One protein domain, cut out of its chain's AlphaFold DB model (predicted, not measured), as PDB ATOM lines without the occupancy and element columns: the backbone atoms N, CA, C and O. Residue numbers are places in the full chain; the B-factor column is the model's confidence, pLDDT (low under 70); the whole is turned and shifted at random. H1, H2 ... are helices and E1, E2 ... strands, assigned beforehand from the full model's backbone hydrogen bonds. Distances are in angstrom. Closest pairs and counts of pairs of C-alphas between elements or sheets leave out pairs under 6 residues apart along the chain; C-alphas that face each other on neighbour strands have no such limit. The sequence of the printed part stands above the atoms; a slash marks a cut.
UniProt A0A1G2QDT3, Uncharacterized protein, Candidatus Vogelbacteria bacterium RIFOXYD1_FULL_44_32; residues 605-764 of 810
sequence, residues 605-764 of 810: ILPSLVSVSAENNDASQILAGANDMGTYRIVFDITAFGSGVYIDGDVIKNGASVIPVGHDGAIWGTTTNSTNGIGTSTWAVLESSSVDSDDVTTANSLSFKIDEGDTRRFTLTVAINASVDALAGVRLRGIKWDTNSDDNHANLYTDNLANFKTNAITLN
ATOM      1  N   ILE A 605      20.362 -28.556  -0.779       96.12
ATOM      2  CA  ILE A 605      20.959 -28.245  -2.075       96.12
ATOM      3  C   ILE A 605      21.115 -29.502  -2.929       96.12
ATOM      4  O   ILE A 605      21.361 -30.594  -2.412       96.12
ATOM      5  N   LEU A 606      21.021 -29.350  -4.251       96.44
ATOM      6  CA  LEU A 606      21.327 -30.410  -5.214       96.44
ATOM      7  C   LEU A 606      22.366 -29.927  -6.231       96.44
ATOM      8  O   LEU A 606      22.018 -29.242  -7.194       96.44
ATOM      9  N   PRO A 607      23.642 -30.295  -6.050       96.69
ATOM     10  CA  PRO A 607      24.684 -30.035  -7.028       96.69
ATOM     11  C   PRO A 607      24.550 -30.942  -8.257       96.69
ATOM     12  O   PRO A 607      24.342 -32.152  -8.140       96.69
ATOM     13  N   SER A 608      24.769 -30.383  -9.445       97.44
ATOM     14  CA  SER A 608      24.800 -31.085 -10.728       97.44
ATOM     15  C   SER A 608      26.064 -30.721 -11.502       97.44
ATOM     16  O   SER A 608      26.368 -29.548 -11.706       97.44
ATOM     17  N   LEU A 609      26.831 -31.720 -11.942       97.69
ATOM     18  CA  LEU A 609      28.072 -31.484 -12.677       97.69
ATOM     19  C   LEU A 609      27.779 -30.965 -14.093       97.69
ATOM     20  O   LEU A 609      27.048 -31.604 -14.845       97.69
ATOM     21  N   VAL A 610      28.428 -29.867 -14.483       97.69
ATOM     22  CA  VAL A 610      28.320 -29.283 -15.830       97.69
ATOM     23  C   VAL A 610      29.531 -29.659 -16.680       97.69
ATOM     24  O   VAL A 610      29.376 -30.197 -17.774       97.69
ATOM     25  N   SER A 611      30.750 -29.382 -16.206       97.81
ATOM     26  CA  SER A 611      31.977 -29.720 -16.944       97.81
ATOM     27  C   SER A 611      33.217 -29.759 -16.051       97.81
ATOM     28  O   SER A 611      33.214 -29.239 -14.936       97.81
ATOM     29  N   VAL A 612      34.289 -30.374 -16.551       98.00
ATOM     30  CA  VAL A 612      35.609 -30.387 -15.908       98.00
ATOM     31  C   VAL A 612      36.704 -30.147 -16.945       98.00
ATOM     32  O   VAL A 612      36.604 -30.642 -18.068       98.00
ATOM     33  N   SER A 613      37.765 -29.427 -16.580       97.56
ATOM     34  CA  SER A 613      38.948 -29.251 -17.432       97.56
ATOM     35  C   SER A 613      40.248 -29.233 -16.627       97.56
ATOM     36  O   SER A 613      40.250 -29.017 -15.413       97.56
ATOM     37  N   ALA A 614      41.356 -29.527 -17.307       96.75
ATOM     38  CA  ALA A 614      42.709 -29.487 -16.762       96.75
ATOM     39  C   ALA A 614      43.681 -29.053 -17.867       96.75
ATOM     40  O   ALA A 614      43.673 -29.641 -18.948       96.75
ATOM     41  N   GLU A 615      44.505 -28.047 -17.593       96.56
ATOM     42  CA  GLU A 615      45.452 -27.453 -18.544       96.56
ATOM     43  C   GLU A 615      46.837 -27.321 -17.897       96.56
ATOM     44  O   GLU A 615      46.931 -26.940 -16.731       96.56
ATOM     45  N   ASN A 616      47.903 -27.635 -18.641       93.94
ATOM     46  CA  ASN A 616      49.291 -27.372 -18.246       93.94
ATOM     47  C   ASN A 616      49.766 -26.091 -18.953       93.94
ATOM     48  O   ASN A 616      49.449 -25.886 -20.125       93.94
ATOM     49  N   ASN A 617      50.509 -25.227 -18.259       91.50
ATOM     50  CA  ASN A 617      51.143 -24.054 -18.867       91.50
ATOM     51  C   ASN A 617      52.473 -24.363 -19.589       91.50
ATOM     52  O   ASN A 617      53.040 -23.454 -20.194       91.50
ATOM     53  N   ASP A 618      52.974 -25.602 -19.492       89.00
ATOM     54  CA  ASP A 618      54.211 -26.113 -20.098       89.00
ATOM     55  C   ASP A 618      55.441 -25.221 -19.839       89.00
ATOM     56  O   ASP A 618      56.353 -25.120 -20.666       89.00
ATOM     57  N   ALA A 619      55.484 -24.543 -18.686       85.56
ATOM     58  CA  ALA A 619      56.531 -23.571 -18.377       85.56
ATOM     59  C   ALA A 619      57.939 -24.189 -18.409       85.56
ATOM     60  O   ALA A 619      58.875 -23.541 -18.886       85.56
ATOM     61  N   SER A 620      58.076 -25.450 -17.988       81.88
ATOM     62  CA  SER A 620      59.341 -26.201 -18.036       81.88
ATOM     63  C   SER A 620      59.878 -26.417 -19.455       81.88
ATOM     64  O   SER A 620      61.084 -26.550 -19.650       81.88
ATOM     65  N   GLN A 621      59.013 -26.414 -20.473       82.50
ATOM     66  CA  GLN A 621      59.426 -26.583 -21.870       82.50
ATOM     67  C   GLN A 621      59.956 -25.283 -22.486       82.50
ATOM     68  O   GLN A 621      60.682 -25.313 -23.483       82.50
ATOM     69  N   ILE A 622      59.572 -24.138 -21.915       80.50
ATOM     70  CA  ILE A 622      59.839 -22.809 -22.472       80.50
ATOM     71  C   ILE A 622      61.025 -22.145 -21.763       80.50
ATOM     72  O   ILE A 622      61.820 -21.460 -22.411       80.50
ATOM     73  N   LEU A 623      61.166 -22.345 -20.448       83.38
ATOM     74  CA  LEU A 623      62.192 -21.699 -19.635       83.38
ATOM     75  C   LEU A 623      62.879 -22.709 -18.709       83.38
ATOM     76  O   LEU A 623      62.259 -23.273 -17.813       83.38
ATOM     77  N   ALA A 624      64.190 -22.880 -18.896       81.81
ATOM     78  CA  ALA A 624      65.015 -23.726 -18.039       81.81
ATOM     79  C   ALA A 624      64.874 -23.323 -16.561       81.81
ATOM     80  O   ALA A 624      65.079 -22.159 -16.209       81.81
ATOM     81  N   GLY A 625      64.550 -24.293 -15.706       80.75
ATOM     82  CA  GLY A 625      64.344 -24.070 -14.272       80.75
ATOM     83  C   GLY A 625      62.962 -23.530 -13.881       80.75
ATOM     84  O   GLY A 625      62.749 -23.266 -12.700       80.75
ATOM     85  N   ALA A 626      62.028 -23.371 -14.827       86.25
ATOM     86  CA  ALA A 626      60.628 -23.096 -14.520       86.25
ATOM     87  C   ALA A 626      59.851 -24.398 -14.269       86.25
ATOM     88  O   ALA A 626      60.097 -25.423 -14.904       86.25
ATOM     89  N   ASN A 627      58.890 -24.339 -13.351       89.19
ATOM     90  CA  ASN A 627      58.033 -25.472 -13.017       89.19
ATOM     91  C   ASN A 627      56.695 -25.344 -13.736       89.19
ATOM     92  O   ASN A 627      56.139 -24.245 -13.814       89.19
ATOM     93  N   ASP A 628      56.164 -26.467 -14.210       91.94
ATOM     94  CA  ASP A 628      54.820 -26.519 -14.774       91.94
ATOM     95  C   ASP A 628      53.769 -26.169 -13.709       91.94
ATOM     96  O   ASP A 628      53.877 -26.549 -12.535       91.94
ATOM     97  N   MET A 629      52.719 -25.477 -14.144       92.31
ATOM     98  CA  MET A 629      51.529 -25.167 -13.359       92.31
ATOM     99  C   MET A 629      50.304 -25.769 -14.041       92.31
ATOM    100  O   MET A 629      49.968 -25.418 -15.173       92.31
ATOM    101  N   GLY A 630      49.613 -26.648 -13.319       94.19
ATOM    102  CA  GLY A 630      48.319 -27.181 -13.719       94.19
ATOM    103  C   GLY A 630      47.188 -26.262 -13.272       94.19
ATOM    104  O   GLY A 630      47.110 -25.927 -12.089       94.19
ATOM    105  N   THR A 631      46.297 -25.888 -14.190       96.31
ATOM    106  CA  THR A 631      45.035 -25.192 -13.892       96.31
ATOM    107  C   THR A 631      43.869 -26.153 -14.082       96.31
ATOM    108  O   THR A 631      43.690 -26.721 -15.156       96.31
ATOM    109  N   TYR A 632      43.061 -26.325 -13.041       96.88
ATOM    110  CA  TYR A 632      41.964 -27.286 -12.975       96.88
ATOM    111  C   TYR A 632      40.649 -26.551 -12.760       96.88
ATOM    112  O   TYR A 632      40.574 -25.700 -11.876       96.88
ATOM    113  N   ARG A 633      39.612 -26.890 -13.531       98.00
ATOM    114  CA  ARG A 633      38.277 -26.288 -13.398       98.00
ATOM    115  C   ARG A 633      37.210 -27.357 -13.213       98.00
ATOM    116  O   ARG A 633      37.212 -28.359 -13.927       98.00
ATOM    117  N   ILE A 634      36.289 -27.128 -12.282       97.75
ATOM    118  CA  ILE A 634      35.064 -27.916 -12.093       97.75
ATOM    119  C   ILE A 634      33.893 -26.936 -12.134       97.75
ATOM    120  O   ILE A 634      33.767 -26.090 -11.255       97.75
ATOM    121  N   VAL A 635      33.049 -27.053 -13.158       98.19
ATOM    122  CA  VAL A 635      31.836 -26.243 -13.330       98.19
ATOM    123  C   VAL A 635      30.634 -27.082 -12.927       98.19
ATOM    124  O   VAL A 635      30.489 -28.214 -13.402       98.19
ATOM    125  N   PHE A 636      29.769 -26.545 -12.078       98.19
ATOM    126  CA  PHE A 636      28.581 -27.233 -11.585       98.19
ATOM    127  C   PHE A 636      27.437 -26.261 -11.306       98.19
ATOM    128  O   PHE A 636      27.663 -25.084 -11.051       98.19
ATOM    129  N   ASP A 637      26.215 -26.769 -11.348       98.12
ATOM    130  CA  ASP A 637      24.999 -26.055 -10.976       98.12
ATOM    131  C   ASP A 637      24.584 -26.481  -9.564       98.12
ATOM    132  O   ASP A 637      24.793 -27.635  -9.195       98.12
ATOM    133  N   ILE A 638      24.004 -25.583  -8.774       97.88
ATOM    134  CA  ILE A 638      23.341 -25.905  -7.507       97.88
ATOM    135  C   ILE A 638      21.901 -25.418  -7.578       97.88
ATOM    136  O   ILE A 638      21.672 -24.247  -7.873       97.88
ATOM    137  N   THR A 639      20.960 -26.303  -7.260       96.94
ATOM    138  CA  THR A 639      19.544 -25.969  -7.059       96.94
ATOM    139  C   THR A 639      19.198 -25.971  -5.570       96.94
ATOM    140  O   THR A 639      19.588 -26.910  -4.869       96.94
ATOM    141  N   ALA A 640      18.471 -24.955  -5.096       95.94
ATOM    142  CA  ALA A 640      17.995 -24.850  -3.712       95.94
ATOM    143  C   ALA A 640      16.584 -25.441  -3.550       95.94
ATOM    144  O   ALA A 640      15.728 -25.263  -4.417       95.94
ATOM    145  N   PHE A 641      16.324 -26.127  -2.435       90.94
ATOM    146  CA  PHE A 641      15.014 -26.703  -2.104       90.94
ATOM    147  C   PHE A 641      14.624 -26.364  -0.673       90.94
ATOM    148  O   PHE A 641      15.491 -26.301   0.194       90.94
ATOM    149  N   GLY A 642      13.323 -26.220  -0.419       87.88
ATOM    150  CA  GLY A 642      12.746 -26.027   0.912       87.88
ATOM    151  C   GLY A 642      12.874 -24.610   1.465       87.88
ATOM    152  O   GLY A 642      12.022 -24.187   2.237       87.88
ATOM    153  N   SER A 643      13.913 -23.878   1.066       91.00
ATOM    154  CA  SER A 643      14.060 -22.437   1.264       91.00
ATOM    155  C   SER A 643      15.142 -21.886   0.331       91.00
ATOM    156  O   SER A 643      15.844 -22.644  -0.343       91.00
ATOM    157  N   GLY A 644      15.319 -20.562   0.333       93.81
ATOM    158  CA  GLY A 644      16.555 -19.957  -0.155       93.81
ATOM    159  C   GLY A 644      17.749 -20.405   0.695       93.81
ATOM    160  O   GLY A 644      17.602 -20.683   1.891       93.81
ATOM    161  N   VAL A 645      18.917 -20.501   0.069       97.06
ATOM    162  CA  VAL A 645      20.167 -20.959   0.690       97.06
ATOM    163  C   VAL A 645      21.327 -20.057   0.289       97.06
ATOM    164  O   VAL A 645      21.291 -19.393  -0.747       97.06
ATOM    165  N   TYR A 646      22.385 -20.086   1.082       97.25
ATOM    166  CA  TYR A 646      23.675 -19.500   0.773       97.25
ATOM    167  C   TYR A 646      24.690 -20.621   0.585       97.25
ATOM    168  O   TYR A 646      24.723 -21.571   1.366       97.25
ATOM    169  N   ILE A 647      25.503 -20.519  -0.463       97.06
ATOM    170  CA  ILE A 647      26.652 -21.389  -0.708       97.06
ATOM    171  C   ILE A 647      27.898 -20.650  -0.274       97.06
ATOM    172  O   ILE A 647      28.175 -19.565  -0.779       97.06
ATOM    173  N   ASP A 648      28.654 -21.260   0.615       94.94
ATOM    174  CA  ASP A 648      29.911 -20.703   1.075       94.94
ATOM    175  C   ASP A 648      30.926 -20.631  -0.081       94.94
ATOM    176  O   ASP A 648      31.186 -21.613  -0.790       94.94
ATOM    177  N   GLY A 649      31.436 -19.426  -0.311       90.88
ATOM    178  CA  GLY A 649      32.319 -19.082  -1.413       90.88
ATOM    179  C   GLY A 649      33.798 -19.284  -1.118       90.88
ATOM    180  O   GLY A 649      34.605 -19.266  -2.056       90.88
ATOM    181  N   ASP A 650      34.170 -19.508   0.138       89.50
ATOM    182  CA  ASP A 650      35.552 -19.799   0.481       89.50
ATOM    183  C   ASP A 650      35.976 -21.162  -0.092       89.50
ATOM    184  O   ASP A 650      35.172 -21.982  -0.548       89.50
ATOM    185  N   VAL A 651      37.285 -21.411  -0.161       89.94
ATOM    186  CA  VAL A 651      37.809 -22.645  -0.759       89.94
ATOM    187  C   VAL A 651      38.913 -23.233   0.097       89.94
ATOM    188  O   VAL A 651      39.975 -22.637   0.279       89.94
ATOM    189  N   ILE A 652      38.711 -24.473   0.544       86.06
ATOM    190  CA  ILE A 652      39.650 -25.156   1.434       86.06
ATOM    191  C   ILE A 652      40.247 -26.387   0.753       86.06
ATOM    192  O   ILE A 652      39.555 -27.329   0.352       86.06
ATOM    193  N   LYS A 653      41.586 -26.407   0.666       83.06
ATOM    194  CA  LYS A 653      42.346 -27.600   0.275       83.06
ATOM    195  C   LYS A 653      42.361 -28.588   1.437       83.06
ATOM    196  O   LYS A 653      43.009 -28.340   2.450       83.06
ATOM    197  N   ASN A 654      41.756 -29.757   1.258       75.62
ATOM    198  CA  ASN A 654      41.823 -30.845   2.227       75.62
ATOM    199  C   ASN A 654      42.590 -32.058   1.674       75.62
ATOM    200  O   ASN A 654      42.086 -32.823   0.844       75.62
ATOM    201  N   GLY A 655      43.809 -32.254   2.188       65.50
ATOM    202  CA  GLY A 655      44.682 -33.381   1.847       65.50
ATOM    203  C   GLY A 655      44.346 -34.717   2.530       65.50
ATOM    204  O   GLY A 655      44.909 -35.735   2.137       65.50
ATOM    205  N   ALA A 656      43.452 -34.757   3.528       61.56
ATOM    206  CA  ALA A 656      43.146 -35.960   4.318       61.56
ATOM    207  C   ALA A 656      41.858 -36.666   3.860       61.56
ATOM    208  O   ALA A 656      40.902 -36.001   3.488       61.56
ATOM    209  N   SER A 657      41.744 -38.000   3.952       59.88
ATOM    210  CA  SER A 657      40.497 -38.729   3.601       59.88
ATOM    211  C   SER A 657      39.264 -38.333   4.429       59.88
ATOM    212  O   SER A 657      38.145 -38.587   3.992       59.88
ATOM    213  N   VAL A 658      39.445 -37.650   5.561       65.94
ATOM    214  CA  VAL A 658      38.363 -37.137   6.415       65.94
ATOM    215  C   VAL A 658      38.176 -35.642   6.156       65.94
ATOM    216  O   VAL A 658      39.158 -34.905   6.072       65.94
ATOM    217  N   ILE A 659      36.931 -35.197   5.976       72.56
ATOM    218  CA  ILE A 659      36.588 -33.773   5.879       72.56
ATOM    219  C   ILE A 659      36.581 -33.202   7.302       72.56
ATOM    220  O   ILE A 659      35.799 -33.690   8.118       72.56
ATOM    221  N   PRO A 660      37.477 -32.260   7.648       67.25
ATOM    222  CA  PRO A 660      37.511 -31.709   8.993       67.25
ATOM    223  C   PRO A 660      36.231 -30.907   9.266       67.25
ATOM    224  O   PRO A 660      35.743 -30.167   8.414       67.25
ATOM    225  N   VAL A 661      35.653 -31.123  10.448       67.50
ATOM    226  CA  VAL A 661      34.424 -30.460  10.906       67.50
ATOM    227  C   VAL A 661      34.759 -29.014  11.292       67.50
ATOM    228  O   VAL A 661      35.777 -28.797  11.943       67.50
ATOM    229  N   GLY A 662      33.909 -28.050  10.917       68.94
ATOM    230  CA  GLY A 662      34.086 -26.625  11.254       68.94
ATOM    231  C   GLY A 662      34.966 -25.832  10.282       68.94
ATOM    232  O   GLY A 662      35.642 -24.903  10.699       68.94
ATOM    233  N   HIS A 663      35.011 -26.252   9.020       73.44
ATOM    234  CA  HIS A 663      35.711 -25.562   7.942       73.44
ATOM    235  C   HIS A 663      34.713 -25.048   6.911       73.44
ATOM    236  O   HIS A 663      33.800 -25.794   6.554       73.44
ATOM    237  N   ASP A 664      34.969 -23.846   6.416       76.06
ATOM    238  CA  ASP A 664      34.110 -23.096   5.503       76.06
ATOM    239  C   ASP A 664      34.400 -23.450   4.025       76.06
ATOM    240  O   ASP A 664      35.474 -23.941   3.657       76.06
ATOM    241  N   GLY A 665      33.406 -23.291   3.165       84.31
ATOM    242  CA  GLY A 665      33.589 -23.236   1.718       84.31
ATOM    243  C   GLY A 665      33.460 -24.534   0.920       84.31
ATOM    244  O   GLY A 665      33.067 -25.610   1.392       84.31
ATOM    245  N   ALA A 666      33.827 -24.436  -0.360       85.25
ATOM    246  CA  ALA A 666      34.016 -25.573  -1.249       85.25
ATOM    247  C   ALA A 666      35.285 -26.343  -0.860       85.25
ATOM    248  O   ALA A 666      36.420 -25.865  -0.966       85.25
ATOM    249  N   ILE A 667      35.100 -27.596  -0.453       87.00
ATOM    250  CA  ILE A 667      36.187 -28.443   0.031       87.00
ATOM    251  C   ILE A 667      36.682 -29.295  -1.126       87.00
ATOM    252  O   ILE A 667      35.954 -30.143  -1.648       87.00
ATOM    253  N   TRP A 668      37.945 -29.127  -1.503       90.25
ATOM    254  CA  TRP A 668      38.554 -29.871  -2.604       90.25
ATOM    255  C   TRP A 668      39.762 -30.688  -2.146       90.25
ATOM    256  O   TRP A 668      40.319 -30.501  -1.064       90.25
ATOM    257  N   GLY A 669      40.182 -31.641  -2.973       84.94
ATOM    258  CA  GLY A 669      41.425 -32.384  -2.779       84.94
ATOM    259  C   GLY A 669      41.972 -32.924  -4.094       84.94
ATOM    260  O   GLY A 669      41.337 -32.793  -5.140       84.94
ATOM    261  N   THR A 670      43.143 -33.558  -4.057       83.94
ATOM    262  CA  THR A 670      43.667 -34.257  -5.235       83.94
ATOM    263  C   THR A 670      42.877 -35.539  -5.512       83.94
ATOM    264  O   THR A 670      42.245 -36.128  -4.619       83.94
ATOM    265  N   THR A 671      42.854 -35.967  -6.774       80.19
ATOM    266  CA  THR A 671      42.248 -37.251  -7.158       80.19
ATOM    267  C   THR A 671      43.087 -38.419  -6.644       80.19
ATOM    268  O   THR A 671      44.283 -38.289  -6.407       80.19
ATOM    269  N   THR A 672      42.490 -39.605  -6.528       80.81
ATOM    270  CA  THR A 672      43.220 -40.835  -6.157       80.81
ATOM    271  C   THR A 672      44.269 -41.260  -7.189       80.81
ATOM    272  O   THR A 672      45.136 -42.061  -6.868       80.81
ATOM    273  N   ASN A 673      44.196 -40.730  -8.413       80.50
ATOM    274  CA  ASN A 673      45.147 -41.000  -9.496       80.50
ATOM    275  C   ASN A 673      46.333 -40.024  -9.491       80.50
ATOM    276  O   ASN A 673      47.157 -40.049 -10.399       80.50
ATOM    277  N   SER A 674      46.387 -39.128  -8.508       84.00
ATOM    278  CA  SER A 674      47.464 -38.164  -8.343       84.00
ATOM    279  C   SER A 674      48.669 -38.818  -7.649       84.00
ATOM    280  O   SER A 674      48.487 -39.626  -6.739       84.00
ATOM    281  N   THR A 675      49.900 -38.498  -8.053       81.81
ATOM    282  CA  THR A 675      51.120 -39.056  -7.430       81.81
ATOM    283  C   THR A 675      51.456 -38.368  -6.102       81.81
ATOM    284  O   THR A 675      51.102 -37.213  -5.872       81.81
ATOM    285  N   ASN A 676      52.176 -39.057  -5.210       64.00
ATOM    286  CA  ASN A 676      52.661 -38.459  -3.960       64.00
ATOM    287  C   ASN A 676      53.691 -37.347  -4.247       64.00
ATOM    288  O   ASN A 676      54.547 -37.519  -5.109       64.00
ATOM    289  N   GLY A 677      53.633 -36.234  -3.503       60.19
ATOM    290  CA  GLY A 677      54.610 -35.134  -3.604       60.19
ATOM    291  C   GLY A 677      54.196 -33.930  -4.461       60.19
ATOM    292  O   GLY A 677      55.031 -33.074  -4.733       60.19
ATOM    293  N   ILE A 678      52.929 -33.841  -4.874       65.00
ATOM    294  CA  ILE A 678      52.382 -32.676  -5.591       65.00
ATOM    295  C   ILE A 678      52.524 -31.413  -4.734       65.00
ATOM    296  O   ILE A 678      52.256 -31.454  -3.530       65.00
ATOM    297  N   GLY A 679      52.916 -30.301  -5.360       61.47
ATOM    298  CA  GLY A 679      53.160 -29.036  -4.675       61.47
ATOM    299  C   GLY A 679      51.957 -28.501  -3.893       61.47
ATOM    300  O   GLY A 679      50.807 -28.953  -4.008       61.47
ATOM    301  N   THR A 680      52.216 -27.505  -3.047       68.19
ATOM    302  CA  THR A 680      51.145 -26.713  -2.438       68.19
ATOM    303  C   THR A 680      50.308 -26.070  -3.549       68.19
ATOM    304  O   THR A 680      50.816 -25.715  -4.613       68.19
ATOM    305  N   SER A 681      48.990 -25.983  -3.346       74.56
ATOM    306  CA  SER A 681      48.155 -25.203  -4.266       74.56
ATOM    307  C   SER A 681      48.652 -23.769  -4.250       74.56
ATOM    308  O   SER A 681      48.912 -23.233  -3.174       74.56
ATOM    309  N   THR A 682      48.789 -23.166  -5.423       80.12
ATOM    310  CA  THR A 682      49.193 -21.762  -5.526       80.12
ATOM    311  C   THR A 682      48.020 -20.858  -5.175       80.12
ATOM    312  O   THR A 682      48.195 -19.894  -4.442       80.12
ATOM    313  N   TRP A 683      46.823 -21.214  -5.642       89.62
ATOM    314  CA  TRP A 683      45.562 -20.570  -5.283       89.62
ATOM    315  C   TRP A 683      44.377 -21.476  -5.652       89.62
ATOM    316  O   TRP A 683      44.520 -22.420  -6.438       89.62
ATOM    317  N   ALA A 684      43.217 -21.196  -5.065       90.31
ATOM    318  CA  ALA A 684      41.935 -21.782  -5.430       90.31
ATOM    319  C   ALA A 684      40.830 -20.732  -5.235       90.31
ATOM    320  O   ALA A 684      40.928 -19.928  -4.312       90.31
ATOM    321  N   VAL A 685      39.818 -20.721  -6.103       93.75
ATOM    322  CA  VAL A 685      38.699 -19.762  -6.056       93.75
ATOM    323  C   VAL A 685      37.402 -20.436  -6.494       93.75
ATOM    324  O   VAL A 685      37.421 -21.272  -7.404       93.75
ATOM    325  N   LEU A 686      36.293 -20.080  -5.850       95.25
ATOM    326  CA  LEU A 686      34.945 -20.421  -6.284       95.25
ATOM    327  C   LEU A 686      34.276 -19.153  -6.809       95.25
ATOM    328  O   LEU A 686      34.174 -18.156  -6.103       95.25
ATOM    329  N   GLU A 687      33.823 -19.194  -8.055       95.88
ATOM    330  CA  GLU A 687      33.153 -18.066  -8.700       95.88
ATOM    331  C   GLU A 687      31.742 -18.470  -9.109       95.88
ATOM    332  O   GLU A 687      31.524 -19.583  -9.596       95.88
ATOM    333  N   SER A 688      30.785 -17.556  -8.962       96.25
ATOM    334  CA  SER A 688      29.454 -17.728  -9.533       96.25
ATOM    335  C   SER A 688      29.368 -17.136 -10.942       96.25
ATOM    336  O   SER A 688      30.019 -16.147 -11.266       96.25
ATOM    337  N   SER A 689      28.551 -17.747 -11.798       94.50
ATOM    338  CA  SER A 689      28.300 -17.279 -13.173       94.50
ATOM    339  C   SER A 689      27.426 -16.022 -13.267       94.50
ATOM    340  O   SER A 689      27.390 -15.374 -14.312       94.50
ATOM    341  N   SER A 690      26.706 -15.701 -12.194       94.94
ATOM    342  CA  SER A 690      25.852 -14.524 -12.043       94.94
ATOM    343  C   SER A 690      26.206 -13.818 -10.736       94.94
ATOM    344  O   SER A 690      26.885 -14.404  -9.898       94.94
ATOM    345  N   VAL A 691      25.758 -12.577 -10.559       92.88
ATOM    346  CA  VAL A 691      25.837 -11.846  -9.285       92.88
ATOM    347  C   VAL A 691      24.417 -11.696  -8.761       92.88
ATOM    348  O   VAL A 691      23.525 -11.365  -9.544       92.88
ATOM    349  N   ASP A 692      24.222 -11.936  -7.471       95.19
ATOM    350  CA  ASP A 692      22.983 -11.644  -6.756       95.19
ATOM    351  C   ASP A 692      23.206 -10.442  -5.826       95.19
ATOM    352  O   ASP A 692      24.308 -10.254  -5.306       95.19
ATOM    353  N   SER A 693      22.193  -9.595  -5.636       94.75
ATOM    354  CA  SER A 693      22.308  -8.451  -4.722       94.75
ATOM    355  C   SER A 693      22.495  -8.871  -3.268       94.75
ATOM    356  O   SER A 693      23.037  -8.091  -2.487       94.75
ATOM    357  N   ASP A 694      22.062 -10.082  -2.930       95.88
ATOM    358  CA  ASP A 694      22.170 -10.645  -1.591       95.88
ATOM    359  C   ASP A 694      23.458 -11.471  -1.404       95.88
ATOM    360  O   ASP A 694      23.674 -12.040  -0.336       95.88
ATOM    361  N   ASP A 695      24.342 -11.538  -2.408       96.25
ATOM    362  CA  ASP A 695      25.659 -12.155  -2.241       96.25
ATOM    363  C   ASP A 695      26.511 -11.391  -1.223       96.25
ATOM    364  O   ASP A 695      26.668 -10.167  -1.285       96.25
ATOM    365  N   VAL A 696      27.177 -12.133  -0.341       94.75
ATOM    366  CA  VAL A 696      28.205 -11.574   0.536       94.75
ATOM    367  C   VAL A 696      29.530 -11.637  -0.206       94.75
ATOM    368  O   VAL A 696      30.011 -12.716  -0.524       94.75
ATOM    369  N   THR A 697      30.124 -10.477  -0.494       92.19
ATOM    370  CA  THR A 697      31.367 -10.345  -1.288       92.19
ATOM    371  C   THR A 697      32.605 -10.020  -0.446       92.19
ATOM    372  O   THR A 697      33.690  -9.778  -0.980       92.19
ATOM    373  N   THR A 698      32.459 -10.004   0.879       89.69
ATOM    374  CA  THR A 698      33.553  -9.745   1.818       89.69
ATOM    375  C   THR A 698      34.522 -10.929   1.831       89.69
ATOM    376  O   THR A 698      34.109 -12.077   1.933       89.69
ATOM    377  N   ALA A 699      35.826 -10.662   1.727       81.56
ATOM    378  CA  ALA A 699      36.844 -11.713   1.749       81.56
ATOM    379  C   ALA A 699      36.864 -12.468   3.095       81.56
ATOM    380  O   ALA A 699      36.870 -11.822   4.145       81.56
ATOM    381  N   ASN A 700      36.973 -13.803   3.049       80.38
ATOM    382  CA  ASN A 700      36.810 -14.724   4.192       80.38
ATOM    383  C   ASN A 700      35.412 -14.663   4.836       80.38
ATOM    384  O   ASN A 700      35.276 -14.809   6.042       80.38
ATOM    385  N   SER A 701      34.419 -14.239   4.058       88.06
ATOM    386  CA  SER A 701      32.988 -14.283   4.370       88.06
ATOM    387  C   SER A 701      32.192 -14.372   3.073       88.06
ATOM    388  O   SER A 701      31.110 -13.800   2.953       88.06
ATOM    389  N   LEU A 702      32.782 -14.987   2.041       91.88
ATOM    390  CA  LEU A 702      32.198 -15.020   0.709       91.88
ATOM    391  C   LEU A 702      31.008 -15.983   0.745       91.88
ATOM    392  O   LEU A 702      31.145 -17.116   1.188       91.88
ATOM    393  N   SER A 703      29.831 -15.561   0.297       95.44
ATOM    394  CA  SER A 703      28.640 -16.419   0.272       95.44
ATOM    395  C   SER A 703      27.728 -16.047  -0.884       95.44
ATOM    396  O   SER A 703      27.486 -14.871  -1.143       95.44
ATOM    397  N   PHE A 704      27.207 -17.056  -1.576       97.31
ATOM    398  CA  PHE A 704      26.404 -16.889  -2.781       97.31
ATOM    399  C   PHE A 704      24.962 -17.321  -2.545       97.31
ATOM    400  O   PHE A 704      24.715 -18.500  -2.280       97.31
ATOM    401  N   LYS A 705      24.005 -16.402  -2.685       97.25
ATOM    402  CA  LYS A 705      22.587 -16.721  -2.495       97.25
ATOM    403  C   LYS A 705      22.012 -17.497  -3.682       97.25
ATOM    404  O   LYS A 705      22.371 -17.266  -4.841       97.25
ATOM    405  N   ILE A 706      21.111 -18.428  -3.389       97.19
ATOM    406  CA  ILE A 706      20.243 -19.105  -4.352       97.19
ATOM    407  C   ILE A 706      18.837 -19.112  -3.748       97.19
ATOM    408  O   ILE A 706      18.631 -19.703  -2.686       97.19
ATOM    409  N   ASP A 707      17.884 -18.440  -4.390       95.81
ATOM    410  CA  ASP A 707      16.487 -18.456  -3.950       95.81
ATOM    411  C   ASP A 707      15.870 -19.861  -4.093       95.81
ATOM    412  O   ASP A 707      16.355 -20.710  -4.845       95.81
ATOM    413  N   GLU A 708      14.807 -20.140  -3.332       93.31
ATOM    414  CA  GLU A 708      14.162 -21.457  -3.344       93.31
ATOM    415  C   GLU A 708      13.678 -21.832  -4.753       93.31
ATOM    416  O   GLU A 708      12.961 -21.073  -5.400       93.31
ATOM    417  N   GLY A 709      14.031 -23.033  -5.216       91.12
ATOM    418  CA  GLY A 709      13.659 -23.536  -6.537       91.12
ATOM    419  C   GLY A 709      14.553 -23.032  -7.674       91.12
ATOM    420  O   GLY A 709      14.539 -23.628  -8.757       91.12
ATOM    421  N   ASP A 710      15.377 -22.012  -7.431       96.00
ATOM    422  CA  ASP A 710      16.316 -21.497  -8.418       96.00
ATOM    423  C   ASP A 710      17.585 -22.344  -8.500       96.00
ATOM    424  O   ASP A 710      17.931 -23.139  -7.623       96.00
ATOM    425  N   THR A 711      18.276 -22.202  -9.632       97.12
ATOM    426  CA  THR A 711      19.517 -22.912  -9.939       97.12
ATOM    427  C   THR A 711      20.600 -21.920 -10.317       97.12
ATOM    428  O   THR A 711      20.408 -21.099 -11.214       97.12
ATOM    429  N   ARG A 712      21.771 -22.036  -9.687       98.06
ATOM    430  CA  ARG A 712      22.911 -21.150  -9.934       98.06
ATOM    431  C   ARG A 712      24.168 -21.932 -10.288       98.06
ATOM    432  O   ARG A 712      24.457 -22.963  -9.687       98.06
ATOM    433  N   ARG A 713      24.920 -21.440 -11.277       98.19
ATOM    434  CA  ARG A 713      26.151 -22.075 -11.770       98.19
ATOM    435  C   ARG A 713      27.393 -21.513 -11.096       98.19
ATOM    436  O   ARG A 713      27.550 -20.295 -11.018       98.19
ATOM    437  N   PHE A 714      28.302 -22.407 -10.728       98.06
ATOM    438  CA  PHE A 714      29.572 -22.136 -10.067       98.06
ATOM    439  C   PHE A 714      30.748 -22.748 -10.830       98.06
ATOM    440  O   PHE A 714      30.618 -23.786 -11.483       98.06
ATOM    441  N   THR A 715      31.913 -22.110 -10.727       98.00
ATOM    442  CA  THR A 715      33.194 -22.605 -11.240       98.00
ATOM    443  C   THR A 715      34.217 -22.620 -10.114       98.00
ATOM    444  O   THR A 715      34.640 -21.570  -9.640       98.00
ATOM    445  N   LEU A 716      34.647 -23.815  -9.707       97.19
ATOM    446  CA  LEU A 716      35.821 -23.989  -8.857       97.19
ATOM    447  C   LEU A 716      37.063 -24.034  -9.749       97.19
ATOM    448  O   LEU A 716      37.193 -24.955 -10.562       97.19
ATOM    449  N   THR A 717      37.985 -23.091  -9.561       96.81
ATOM    450  CA  THR A 717      39.292 -23.086 -10.231       96.81
ATOM    451  C   THR A 717      40.409 -23.309  -9.220       96.81
ATOM    452  O   THR A 717      40.463 -22.650  -8.186       96.81
ATOM    453  N   VAL A 718      41.319 -24.237  -9.520       94.56
ATOM    454  CA  VAL A 718      42.461 -24.590  -8.667       94.56
ATOM    455  C   VAL A 718      43.743 -24.570  -9.490       94.56
ATOM    456  O   VAL A 718      43.802 -25.192 -10.551       94.56
ATOM    457  N   ALA A 719      44.787 -23.920  -8.977       94.25
ATOM    458  CA  ALA A 719      46.121 -23.923  -9.570       94.25
ATOM    459  C   ALA A 719      47.124 -24.690  -8.696       94.25
ATOM    460  O   ALA A 719      47.229 -24.466  -7.484       94.25
ATOM    461  N   ILE A 720      47.882 -25.595  -9.314       91.94
ATOM    462  CA  ILE A 720      48.881 -26.442  -8.649       91.94
ATOM    463  C   ILE A 720      50.216 -26.317  -9.381       91.94
ATOM    464  O   ILE A 720      50.299 -26.640 -10.562       91.94
ATOM    465  N   ASN A 721      51.268 -25.922  -8.661       89.88
ATOM    466  CA  ASN A 721      52.639 -25.931  -9.172       89.88
ATOM    467  C   ASN A 721      53.312 -27.286  -8.922       89.88
ATOM    468  O   ASN A 721      53.167 -27.874  -7.844       89.88
ATOM    469  N   ALA A 722      54.105 -27.759  -9.883       87.69
ATOM    470  CA  ALA A 722      54.985 -28.901  -9.672       87.69
ATOM    471  C   ALA A 722      56.128 -28.539  -8.709       87.69
ATOM    472  O   ALA A 722      56.886 -27.601  -8.947       87.69
ATOM    473  N   SER A 723      56.281 -29.300  -7.624       84.25
ATOM    474  CA  SER A 723      57.492 -29.303  -6.780       84.25
ATOM    475  C   SER A 723      58.409 -30.494  -7.065       84.25
ATOM    476  O   SER A 723      59.555 -30.510  -6.629       84.25
ATOM    477  N   VAL A 724      57.888 -31.491  -7.778       86.56
ATOM    478  CA  VAL A 724      58.548 -32.653  -8.387       86.56
ATOM    479  C   VAL A 724      57.733 -33.024  -9.628       86.56
ATOM    480  O   VAL A 724      56.569 -32.625  -9.716       86.56
ATOM    481  N   ASP A 725      58.313 -33.791 -10.552       88.94
ATOM    482  CA  ASP A 725      57.549 -34.378 -11.655       88.94
ATOM    483  C   ASP A 725      56.386 -35.197 -11.079       88.94
ATOM    484  O   ASP A 725      56.595 -36.122 -10.287       88.94
ATOM    485  N   ALA A 726      55.155 -34.828 -11.425       90.06
ATOM    486  CA  ALA A 726      53.960 -35.387 -10.808       90.06
ATOM    487  C   ALA A 726      52.791 -35.495 -11.788       90.06
ATOM    488  O   ALA A 726      52.652 -34.713 -12.724       90.06
ATOM    489  N   LEU A 727      51.903 -36.450 -11.525       91.69
ATOM    490  CA  LEU A 727      50.580 -36.519 -12.133       91.69
ATOM    491  C   LEU A 727      49.588 -35.895 -11.147       91.69
ATOM    492  O   LEU A 727      49.483 -36.373 -10.019       91.69
ATOM    493  N   ALA A 728      48.872 -34.842 -11.540       92.00
ATOM    494  CA  ALA A 728      47.974 -34.113 -10.643       92.00
ATOM    495  C   ALA A 728      46.582 -33.920 -11.256       92.00
ATOM    496  O   ALA A 728      46.452 -33.585 -12.434       92.00
ATOM    497  N   GLY A 729      45.540 -34.119 -10.445       93.12
ATOM    498  CA  GLY A 729      44.145 -33.799 -10.758       93.12
ATOM    499  C   GLY A 729      43.390 -33.356  -9.504       93.12
ATOM    500  O   GLY A 729      43.802 -33.681  -8.391       93.12
ATOM    501  N   VAL A 730      42.269 -32.656  -9.674       93.38
ATOM    502  CA  VAL A 730      41.464 -32.071  -8.584       93.38
ATOM    503  C   VAL A 730      40.089 -32.730  -8.511       93.38
ATOM    504  O   VAL A 730      39.524 -33.110  -9.532       93.38
ATOM    505  N   ARG A 731      39.536 -32.876  -7.304       94.38
ATOM    506  CA  ARG A 731      38.143 -33.282  -7.059       94.38
ATOM    507  C   ARG A 731      37.478 -32.408  -6.001       94.38
ATOM    508  O   ARG A 731      38.129 -32.037  -5.024       94.38
ATOM    509  N   LEU A 732      36.183 -32.162  -6.162       93.56
ATOM    510  CA  LEU A 732      35.319 -31.593  -5.132       93.56
ATOM    511  C   LEU A 732      34.904 -32.701  -4.153       93.56
ATOM    512  O   LEU A 732      34.664 -33.842  -4.553       93.56
ATOM    513  N   ARG A 733      34.884 -32.394  -2.858       91.75
ATOM    514  CA  ARG A 733      34.615 -33.358  -1.778       91.75
ATOM    515  C   ARG A 733      33.453 -32.956  -0.890       91.75
ATOM    516  O   ARG A 733      32.859 -33.834  -0.276       91.75
ATOM    517  N   GLY A 734      33.156 -31.667  -0.823       92.81
ATOM    518  CA  GLY A 734      32.010 -31.154  -0.102       92.81
ATOM    519  C   GLY A 734      31.698 -29.717  -0.492       92.81
ATOM    520  O   GLY A 734      32.575 -29.014  -0.999       92.81
ATOM    521  N   ILE A 735      30.452 -29.317  -0.262       94.88
ATOM    522  CA  ILE A 735      29.960 -27.947  -0.435       94.88
ATOM    523  C   ILE A 735      29.292 -27.539   0.876       94.88
ATOM    524  O   ILE A 735      28.366 -28.219   1.328       94.88
ATOM    525  N   LYS A 736      29.788 -26.472   1.498       94.38
ATOM    526  CA  LYS A 736      29.173 -25.858   2.674       94.38
ATOM    527  C   LYS A 736      28.008 -24.953   2.270       94.38
ATOM    528  O   LYS A 736      28.080 -24.288   1.238       94.38
ATOM    529  N   TRP A 737      26.922 -25.009   3.037       96.00
ATOM    530  CA  TRP A 737      25.722 -24.212   2.785       96.00
ATOM    531  C   TRP A 737      24.920 -23.937   4.070       96.00
ATOM    532  O   TRP A 737      24.986 -24.700   5.041       96.00
ATOM    533  N   ASP A 738      24.120 -22.875   4.066       96.06
ATOM    534  CA  ASP A 738      23.189 -22.527   5.145       96.06
ATOM    535  C   ASP A 738      21.967 -21.758   4.609       96.06
ATOM    536  O   ASP A 738      21.857 -21.474   3.421       96.06
ATOM    537  N   THR A 739      21.013 -21.452   5.481       95.12
ATOM    538  CA  THR A 739      19.823 -20.622   5.209       95.12
ATOM    539  C   THR A 739      20.030 -19.151   5.582       95.12
ATOM    540  O   THR A 739      19.171 -18.312   5.314       95.12
ATOM    541  N   ASN A 740      21.172 -18.830   6.190       94.25
ATOM    542  CA  ASN A 740      21.598 -17.480   6.536       94.25
ATOM    543  C   ASN A 740      22.873 -17.109   5.759       94.25
ATOM    544  O   ASN A 740      23.532 -17.971   5.184       94.25
ATOM    545  N   SER A 741      23.188 -15.817   5.729       93.56
ATOM    546  CA  SER A 741      24.334 -15.254   5.012       93.56
ATOM    547  C   SER A 741      25.612 -15.191   5.859       93.56
ATOM    548  O   SER A 741      26.524 -14.444   5.506       93.56
ATOM    549  N   ASP A 742      25.649 -15.848   7.022       89.69
ATOM    550  CA  ASP A 742      26.829 -15.817   7.883       89.69
ATOM    551  C   ASP A 742      27.970 -16.608   7.230       89.69
ATOM    552  O   ASP A 742      27.743 -17.509   6.433       89.69
ATOM    553  N   ASP A 743      29.210 -16.271   7.576       84.81
ATOM    554  CA  ASP A 743      30.410 -16.929   7.038       84.81
ATOM    555  C   ASP A 743      30.521 -18.408   7.454       84.81
ATOM    556  O   ASP A 743      30.935 -19.264   6.686       84.81
ATOM    557  N   ASN A 744      30.068 -18.744   8.663       87.38
ATOM    558  CA  ASN A 744      30.154 -20.107   9.180       87.38
ATOM    559  C   ASN A 744      28.892 -20.908   8.846       87.38
ATOM    560  O   ASN A 744      27.910 -20.895   9.595       87.38
ATOM    561  N   HIS A 745      28.939 -21.648   7.742       90.50
ATOM    562  CA  HIS A 745      27.802 -22.428   7.252       90.50
ATOM    563  C   HIS A 745      27.678 -23.761   7.992       90.50
ATOM    564  O   HIS A 745      28.593 -24.600   7.991       90.50
ATOM    565  N   ALA A 746      26.517 -24.029   8.594       90.56
ATOM    566  CA  ALA A 746      26.329 -25.220   9.423       90.56
ATOM    567  C   ALA A 746      26.335 -26.532   8.617       90.56
ATOM    568  O   ALA A 746      26.847 -27.556   9.090       90.56
ATOM    569  N   ASN A 747      25.814 -26.525   7.388       93.69
ATOM    570  CA  ASN A 747      25.526 -27.751   6.644       93.69
ATOM    571  C   ASN A 747      26.630 -28.088   5.640       93.69
ATOM    572  O   ASN A 747      27.232 -27.212   5.028       93.69
ATOM    573  N   LEU A 748      26.906 -29.383   5.460       93.38
ATOM    574  CA  LEU A 748      27.892 -29.892   4.505       93.38
ATOM    575  C   LEU A 748      27.232 -30.914   3.582       93.38
ATOM    576  O   LEU A 748      26.783 -31.967   4.033       93.38
ATOM    577  N   TYR A 749      27.235 -30.637   2.283       94.25
ATOM    578  CA  TYR A 749      26.784 -31.573   1.263       94.25
ATOM    579  C   TYR A 749      27.959 -32.404   0.738       94.25
ATOM    580  O   TYR A 749      28.906 -31.848   0.180       94.25
ATOM    581  N   THR A 750      27.906 -33.731   0.888       93.75
ATOM    582  CA  THR A 750      28.953 -34.665   0.412       93.75
ATOM    583  C   THR A 750      28.460 -35.703  -0.590       93.75
ATOM    584  O   THR A 750      29.260 -36.453  -1.158       93.75
ATOM    585  N   ASP A 751      27.151 -35.783  -0.797       93.94
ATOM    586  CA  ASP A 751      26.539 -36.851  -1.576       93.94
ATOM    587  C   ASP A 751      26.749 -36.633  -3.078       93.94
ATOM    588  O   ASP A 751      26.873 -35.515  -3.552       93.94
ATOM    589  N   ASN A 752      26.835 -37.706  -3.865       93.00
ATOM    590  CA  ASN A 752      26.934 -37.647  -5.336       93.00
ATOM    591  C   ASN A 752      28.097 -36.817  -5.934       93.00
ATOM    592  O   ASN A 752      28.177 -36.657  -7.152       93.00
ATOM    593  N   LEU A 753      29.076 -36.384  -5.134       94.25
ATOM    594  CA  LEU A 753      30.229 -35.609  -5.614       94.25
ATOM    595  C   LEU A 753      31.330 -36.466  -6.274       94.25
ATOM    596  O   LEU A 753      32.352 -35.952  -6.723       94.25
ATOM    597  N   ALA A 754      31.141 -37.784  -6.393       92.38
ATOM    598  CA  ALA A 754      32.163 -38.718  -6.884       92.38
ATOM    599  C   ALA A 754      32.668 -38.428  -8.317       92.38
ATOM    600  O   ALA A 754      33.809 -38.775  -8.658       92.38
ATOM    601  N   ASN A 755      31.829 -37.800  -9.147       94.94
ATOM    602  CA  ASN A 755      32.146 -37.437 -10.532       94.94
ATOM    603  C   ASN A 755      32.697 -36.014 -10.686       94.94
ATOM    604  O   ASN A 755      33.182 -35.675 -11.762       94.94
ATOM    605  N   PHE A 756      32.676 -35.197  -9.632       96.94
ATOM    606  CA  PHE A 756      33.152 -33.815  -9.648       96.94
ATOM    607  C   PHE A 756      34.677 -33.811  -9.534       96.94
ATOM    608  O   PHE A 756      35.248 -33.470  -8.499       96.94
ATOM    609  N   LYS A 757      35.351 -34.284 -10.582       96.25
ATOM    610  CA  LYS A 757      36.805 -34.440 -10.630       96.25
ATOM    611  C   LYS A 757      37.348 -34.201 -12.029       96.25
ATOM    612  O   LYS A 757      36.749 -34.620 -13.013       96.25
ATOM    613  N   THR A 758      38.511 -33.577 -12.111       96.75
ATOM    614  CA  THR A 758      39.217 -33.363 -13.370       96.75
ATOM    615  C   THR A 758      39.999 -34.608 -13.779       96.75
ATOM    616  O   THR A 758      40.319 -35.478 -12.960       96.75
ATOM    617  N   ASN A 759      40.389 -34.656 -15.053       94.81
ATOM    618  CA  ASN A 759      41.462 -35.544 -15.480       94.81
ATOM    619  C   ASN A 759      42.771 -35.159 -14.776       94.81
ATOM    620  O   ASN A 759      42.954 -34.009 -14.361       94.81
ATOM    621  N   ALA A 760      43.667 -36.134 -14.634       94.06
ATOM    622  CA  ALA A 760      45.009 -35.875 -14.149       94.06
ATOM    623  C   ALA A 760      45.938 -35.552 -15.329       94.06
ATOM    624  O   ALA A 760      45.853 -36.204 -16.370       94.06
ATOM    625  N   ILE A 761      46.806 -34.560 -15.158       94.56
ATOM    626  CA  ILE A 761      47.794 -34.122 -16.154       94.56
ATOM    627  C   ILE A 761      49.199 -34.184 -15.558       94.56
ATOM    628  O   ILE A 761      49.367 -34.044 -14.343       94.56
ATOM    629  N   THR A 762      50.192 -34.438 -16.406       92.81
ATOM    630  CA  THR A 762      51.604 -34.444 -16.009       92.81
ATOM    631  C   THR A 762      52.088 -33.012 -15.835       92.81
ATOM    632  O   THR A 762      51.894 -32.204 -16.740       92.81
ATOM    633  N   LEU A 763      52.728 -32.727 -14.704       91.94
ATOM    634  CA  LEU A 763      53.399 -31.469 -14.398       91.94
ATOM    635  C   LEU A 763      54.874 -31.765 -14.111       91.94
ATOM    636  O   LEU A 763      55.169 -32.583 -13.237       91.94
ATOM    637  N   ASN A 764      55.789 -31.113 -14.823       90.31
ATOM    638  CA  ASN A 764      57.228 -31.302 -14.649       90.31
ATOM    639  C   ASN A 764      57.843 -30.233 -13.731       90.31
ATOM    640  O   ASN A 764      57.477 -29.054 -13.771       90.31
TER     641      ASN A 764
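AT A GLANCE: This is residues 605 to 764 of the 810 residues of an uncharacterized protein of Candidatus Vogelbacteria bacterium RIFOXYD1_FULL_44_32 (UniProt A0A1G2QDT3). Two strongly twisted sheets lie partly face to face in an elongated, sandwich-like body: a long four-stranded sheet, E1, E2, E8 and E6, and a branched sheet of shorter strands, E3, E4, E5, E7, E10 and E11. A small pair, E9 and E12, sits toward one end of the long axis, and the short helix H1, between E1 and E2, lies at that same end. The printed part has 160 residues, with twelve named strands and one named helix in the order E1 H1 E2 E3 E4 E5 E6 E7 E8 E9 E10 E11 E12. The class is mostly strand; the whole is compact, with a radius of gyration of the C-alphas of 16.2 A and spans of 53 by 30 by 26 A.

IN THESE COORDINATES: E1, residues 605 to 616, is 32.6 A long, begins at C-alpha 605 (20.959, -28.245, -2.075) and bends by 53 degrees at residue 610. E2, residues 629 to 641, is 38.2 A; E8, residues 711 to 721, is 33.3 A; E6, residues 681 to 688, is 20.8 A. In the branched sheet are E3, 645 to 648, E4, 651 to 653, E5, 666 to 670, E7, 703 to 706, E10, 730 to 738, 24.8 A, and E11, 747 to 749. E9 is 726 to 728, and H1 is 619 to 622. E12, residues 761 to 763, ends at C-alpha 763 (53.399, -31.469, -14.398).

HOW THE PARTS SIT: The large sheet runs E1, E2, E8, E6, antiparallel throughout, with N 608 and O 637 at 2.8 A, N 634 and O 716 at 2.9 A, and N 685 and O 717 at 2.9 A. In the other sheet E10 has three neighbours: E3 and E5 on one side, E11 on the other side, antiparallel; N 646 and O 738 are 2.8 A apart, N 667 and O 734 2.9 A, and N 749 and O 735 2.8 A. E10 and E11 form a hairpin. E7 is antiparallel to E3, N 647 to O 704 at 2.8 A, and E4 parallel to E5, N 668 to O 652 at 3.0 A. Between the sheets, the closest C-alphas of E4 and E6 are Val 651 and Val 685, 6.1 A; of E2 and E10, Tyr 632 and Val 730, 6.5 A. E9 and E12 are antiparallel, N 763 to O 726 at 2.8 A. H1 is not on either large sheet; it is too short for an O i to N i+4 pair, and its one O i to N i+3 pair is within range.

THE WHOLE: The two farthest C-alphas, of Ala 624 and Gly 642, are 55.6 A apart. The printed part has no cut. The long links are E4 to E5, E6 to E7 and E11 to E12. Mean pLDDT of the printed part is 89.6; residues 655 to 658, 660 to 662 and 676 to 680 are under 70.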